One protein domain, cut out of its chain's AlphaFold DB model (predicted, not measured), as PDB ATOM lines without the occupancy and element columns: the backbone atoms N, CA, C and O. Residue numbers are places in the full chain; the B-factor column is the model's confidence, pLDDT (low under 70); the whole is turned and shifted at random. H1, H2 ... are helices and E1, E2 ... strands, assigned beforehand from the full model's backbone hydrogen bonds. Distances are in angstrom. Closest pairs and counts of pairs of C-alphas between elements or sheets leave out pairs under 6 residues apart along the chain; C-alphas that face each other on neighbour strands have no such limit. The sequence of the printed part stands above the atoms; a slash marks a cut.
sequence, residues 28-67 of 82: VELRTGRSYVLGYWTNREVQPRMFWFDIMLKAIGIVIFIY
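Overview. This is residues 28 to 67 of the 82 residues of an uncharacterized protein of Qipengyuania vulgaris (UniProt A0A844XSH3). A small head, made of the short helix H1 and the hairpin E1 and E2, packs beside the first part of one long helix, H2, whose residues 56 to 67 stick out as a free arm. The 40 printed residues run H1, E1, E2, H2, with an antiparallel sheet E1 - E2; the class is mixed, helices and strands. The whole is only just compact, close to loose, with a radius of gyration of the C-alphas of 10.6 A, and elongated, spanning 34 by 20 by 15 A.

Arrangement. H1, residues 28 to 32, has its closest C-alpha pair with E1, residues 34 to 37, at Glu 29 and Ser 35, 5.3 A. E1 and E2, residues 40 to 43, form an antiparallel hairpin at 146 degrees, with N 35 and O 42 2.8 A apart, within hydrogen-bond range. H2, residues 48 to 67, comes closest to E2 at the C-alphas of Thr 42 and Phe 51, 5.9 A. H1 and H2 are near each other; H1 and E2 are apart. In both helices every O i to N i+4 pair is within hydrogen-bond range.

Along the chain. H1 begins at C-alpha 28 (217.532, 179.880, 155.745). H2, 28.4 A long, ends at C-alpha 67 (232.975, 197.319, 152.954).

Size, cuts and confidence. The C-alphas farthest apart, Val 46 and Tyr 67, are 33.7 A apart. The printed part has no cut, its three links are tight, and no printed residue is under 70 in pLDDT.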
ATOM      1  N   VAL A  28     218.465 180.692 154.949       95.31
ATOM      2  CA  VAL A  28     217.532 179.880 155.745       95.31
ATOM      3  C   VAL A  28     216.168 180.564 155.860       95.31
ATOM      4  O   VAL A  28     215.154 179.927 155.594       95.31
ATOM      5  N   GLU A  29     216.130 181.850 156.206       93.88
ATOM      6  CA  GLU A  29     214.894 182.621 156.421       93.88
ATOM      7  C   GLU A  29     214.071 182.763 155.127       93.88
ATOM      8  O   GLU A  29     212.842 182.665 155.151       93.88
ATOM      9  N   LEU A  30     214.731 182.897 153.970       94.38
ATOM     10  CA  LEU A  30     214.080 182.901 152.656       94.38
ATOM     11  C   LEU A  30     213.483 181.538 152.287       94.38
ATOM     12  O   LEU A  30     212.416 181.494 151.675       94.38
ATOM     13  N   ARG A  31     214.149 180.435 152.657       95.69
ATOM     14  CA  ARG A  31     213.660 179.070 152.402       95.69
ATOM     15  C   ARG A  31     212.491 178.698 153.306       95.69
ATOM     16  O   ARG A  31     211.550 178.063 152.848       95.69
ATOM     17  N   THR A  32     212.554 179.068 154.582       93.38
ATOM     18  CA  THR A  32     211.506 178.744 155.562       93.38
ATOM     19  C   THR A  32     210.329 179.712 155.501       93.38
ATOM     20  O   THR A  32     209.254 179.389 155.998       93.38
ATOM     21  N   GLY A  33     210.524 180.907 154.933       92.81
ATOM     22  CA  GLY A  33     209.531 181.979 154.953       92.81
ATOM     23  C   GLY A  33     209.288 182.544 156.355       92.81
ATOM     24  O   GLY A  33     208.259 183.188 156.580       92.81
ATOM     25  N   ARG A  34     210.202 182.288 157.303       92.38
ATOM     26  CA  ARG A  34     210.109 182.732 158.697       92.38
ATOM     27  C   ARG A  34     211.412 183.384 159.127       92.38
ATOM     28  O   ARG A  34     212.478 182.811 158.917       92.38
ATOM     29  N   SER A  35     211.317 184.532 159.783       91.44
ATOM     30  CA  SER A  35     212.450 185.194 160.424       91.44
ATOM     31  C   SER A  35     212.195 185.382 161.917       91.44
ATOM     32  O   SER A  35     211.056 185.551 162.347       91.44
ATOM     33  N   TYR A  36     213.252 185.331 162.724       85.88
ATOM     34  CA  TYR A  36     213.169 185.630 164.150       85.88
ATOM     35  C   TYR A  36     213.653 187.056 164.382       85.88
ATOM     36  O   TYR A  36     214.844 187.342 164.244       85.88
ATOM     37  N   VAL A  37     212.722 187.944 164.715       82.50
ATOM     38  CA  VAL A  37     212.951 189.384 164.828       82.50
ATOM     39  C   VAL A  37     212.522 189.813 166.220       82.50
ATOM     40  O   VAL A  37     211.398 189.542 166.622       82.50
ATOM     41  N   LEU A  38     213.422 190.458 166.970       78.75
ATOM     42  CA  LEU A  38     213.110 191.103 168.256       78.75
ATOM     43  C   LEU A  38     212.355 190.212 169.270       78.75
ATOM     44  O   LEU A  38     211.526 190.695 170.036       78.75
ATOM     45  N   GLY A  39     212.645 188.909 169.293       82.50
ATOM     46  CA  GLY A  39     212.047 187.973 170.252       82.50
ATOM     47  C   GLY A  39     210.761 187.282 169.786       82.50
ATOM     48  O   GLY A  39     210.176 186.525 170.556       82.50
ATOM     49  N   TYR A  40     210.320 187.499 168.544       85.75
ATOM     50  CA  TYR A  40     209.154 186.827 167.970       85.75
ATOM     51  C   TYR A  40     209.415 186.314 166.548       85.75
ATOM     52  O   TYR A  40     210.307 186.775 165.833       85.75
ATOM     53  N   TRP A  41     208.624 185.326 166.129       87.19
ATOM     54  CA  TRP A  41     208.665 184.791 164.768       87.19
ATOM     55  C   TRP A  41     207.803 185.646 163.838       87.19
ATOM     56  O   TRP A  41     206.593 185.759 164.021       87.19
ATOM     57  N   THR A  42     208.429 186.225 162.819       90.19
ATOM     58  CA  THR A  42     207.769 186.914 161.708       90.19
ATOM     59  C   THR A  42     207.636 185.961 160.529       90.19
ATOM     60  O   THR A  42     208.619 185.407 160.040       90.19
ATOM     61  N   ASN A  43     206.409 185.772 160.053       92.44
ATOM     62  CA  ASN A  43     206.130 184.954 158.877       92.44
ATOM     63  C   ASN A  43     205.942 185.851 157.655       92.44
ATOM     64  O   ASN A  43     205.250 186.870 157.734       92.44
ATOM     65  N   ARG A  44     206.476 185.426 156.509       91.38
ATOM     66  CA  ARG A  44     206.320 186.121 155.224       91.38
ATOM     67  C   ARG A  44     204.852 186.292 154.818       91.38
ATOM     68  O   ARG A  44     204.518 187.285 154.184       91.38
ATOM     69  N   GLU A  45     203.992 185.351 155.192       91.50
ATOM     70  CA  GLU A  45     202.566 185.350 154.832       91.50
ATOM     71  C   GLU A  45     201.732 186.312 155.687       91.50
ATOM     72  O   GLU A  45     200.838 186.977 155.175       91.50
ATOM     73  N   VAL A  46     202.040 186.421 156.983       91.94
ATOM     74  CA  VAL A  46     201.240 187.210 157.938       91.94
ATOM     75  C   VAL A  46     201.762 188.643 158.051       91.94
ATOM     76  O   VAL A  46     200.986 189.591 158.134       91.94
ATOM     77  N   GLN A  47     203.086 188.819 158.057       91.31
ATOM     78  CA  GLN A  47     203.749 190.110 158.261       91.31
ATOM     79  C   GLN A  47     204.851 190.335 157.209       91.31
ATOM     80  O   GLN A  47     206.024 190.495 157.560       91.31
ATOM     81  N   PRO A  48     204.498 190.396 155.907       90.25
ATOM     82  CA  PRO A  48     205.473 190.464 154.818       90.25
ATOM     83  C   PRO A  48     206.411 191.664 154.949       90.25
ATOM     84  O   PRO A  48     207.606 191.544 154.706       90.25
ATOM     85  N   ARG A  49     205.891 192.823 155.374       90.81
ATOM     86  CA  ARG A  49     206.690 194.049 155.509       90.81
ATOM     87  C   ARG A  49     207.794 193.906 156.555       90.81
ATOM     88  O   ARG A  49     208.927 194.272 156.270       90.81
ATOM     89  N   MET A  50     207.477 193.356 157.730       88.75
ATOM     90  CA  MET A  50     208.479 193.150 158.784       88.75
ATOM     91  C   MET A  50     209.508 192.095 158.376       88.75
ATOM     92  O   MET A  50     210.696 192.303 158.598       88.75
ATOM     93  N   PHE A  51     209.067 191.015 157.720       93.12
ATOM     94  CA  PHE A  51     209.960 189.985 157.191       93.12
ATOM     95  C   PHE A  51     210.976 190.579 156.200       93.12
ATOM     96  O   PHE A  51     212.180 190.421 156.377       93.12
ATOM     97  N   TRP A  52     210.514 191.319 155.187       92.88
ATOM     98  CA  TRP A  52     211.408 191.922 154.192       92.88
ATOM     99  C   TRP A  52     212.299 193.022 154.772       92.88
ATOM    100  O   TRP A  52     213.450 193.143 154.360       92.88
ATOM    101  N   PHE A  53     211.798 193.796 155.739       93.06
ATOM    102  CA  PHE A  53     212.594 194.802 156.439       93.06
ATOM    103  C   PHE A  53     213.756 194.171 157.215       93.06
ATOM    104  O   PHE A  53     214.881 194.655 157.152       93.06
ATOM    105  N   ASP A  54     213.516 193.054 157.892       92.94
ATOM    106  CA  ASP A  54     214.567 192.332 158.602       92.94
ATOM    107  C   ASP A  54     215.603 191.701 157.649       92.94
ATOM    108  O   ASP A  54     216.808 191.841 157.874       92.94
ATOM    109  N   ILE A  55     215.172 191.105 156.531       94.19
ATOM    110  CA  ILE A  55     216.099 190.627 155.488       94.19
ATOM    111  C   ILE A  55     216.948 191.785 154.938       94.19
ATOM    112  O   ILE A  55     218.159 191.632 154.766       94.19
ATOM    113  N   MET A  56     216.341 192.954 154.707       95.69
ATOM    114  CA  MET A  56     217.050 194.163 154.280       95.69
ATOM    115  C   MET A  56     218.095 194.601 155.317       95.69
ATOM    116  O   MET A  56     219.229 194.889 154.938       95.69
ATOM    117  N   LEU A  57     217.759 194.619 156.611       94.44
ATOM    118  CA  LEU A  57     218.709 194.973 157.673       94.44
ATOM    119  C   LEU A  57     219.904 194.014 157.722       94.44
ATOM    120  O   LEU A  57     221.048 194.465 157.812       94.44
ATOM    121  N   LYS A  58     219.668 192.704 157.601       93.31
ATOM    122  CA  LYS A  58     220.751 191.710 157.525       93.31
ATOM    123  C   LYS A  58     221.620 191.912 156.280       93.31
ATOM    124  O   LYS A  58     222.842 191.828 156.381       93.31
ATOM    125  N   ALA A  59     221.016 192.220 155.130       94.50
ATOM    126  CA  ALA A  59     221.741 192.494 153.889       94.50
ATOM    127  C   ALA A  59     222.617 193.754 153.991       94.50
ATOM    128  O   ALA A  59     223.778 193.730 153.586       94.50
ATOM    129  N   ILE A  60     222.104 194.828 154.596       95.19
ATOM    130  CA  ILE A  60     222.896 196.030 154.900       95.19
ATOM    131  C   ILE A  60     224.048 195.682 155.842       95.19
ATOM    132  O   ILE A  60     225.177 196.107 155.603       95.19
ATOM    133  N   GLY A  61     223.794 194.863 156.866       91.81
ATOM    134  CA  GLY A  61     224.833 194.350 157.756       91.81
ATOM    135  C   GLY A  61     225.971 193.680 156.983       91.81
ATOM    136  O   GLY A  61     227.129 194.032 157.184       91.81
ATOM    137  N   ILE A  62     225.655 192.788 156.039       94.06
ATOM    138  CA  ILE A  62     226.651 192.136 155.168       94.06
ATOM    139  C   ILE A  62     227.486 193.171 154.408       94.06
ATOM    140  O   ILE A  62     228.712 193.086 154.420       94.06
ATOM    141  N   VAL A  63     226.842 194.160 153.781       92.75
ATOM    142  CA  VAL A  63     227.549 195.213 153.034       92.75
ATOM    143  C   VAL A  63     228.492 195.984 153.954       92.75
ATOM    144  O   VAL A  63     229.655 196.160 153.609       92.75
ATOM    145  N   ILE A  64     228.038 196.382 155.143       90.69
ATOM    146  CA  ILE A  64     228.860 197.108 156.120       90.69
ATOM    147  C   ILE A  64     230.069 196.266 156.551       90.69
ATOM    148  O   ILE A  64     231.196 196.761 156.520       90.69
ATOM    149  N   PHE A  65     229.858 194.995 156.904       88.81
ATOM    150  CA  PHE A  65     230.928 194.102 157.362       88.81
ATOM    151  C   PHE A  65     231.938 193.750 156.266       88.81
ATOM    152  O   PHE A  65     233.085 193.455 156.585       88.81
ATOM    153  N   ILE A  66     231.560 193.808 154.989       88.12
ATOM    154  CA  ILE A  66     232.500 193.628 153.876       88.12
ATOM    155  C   ILE A  66     233.217 194.947 153.554       88.12
ATOM    156  O   ILE A  66     234.435 194.971 153.383       88.12
ATOM    157  N   TYR A  67     232.477 196.053 153.487       86.06
ATOM    158  CA  TYR A  67     232.975 197.319 152.954       86.06
ATOM    159  C   TYR A  67     233.871 198.082 153.936       86.06
ATOM    160  O   TYR A  67     234.878 198.650 153.519       86.06
TER     161      TYR A  67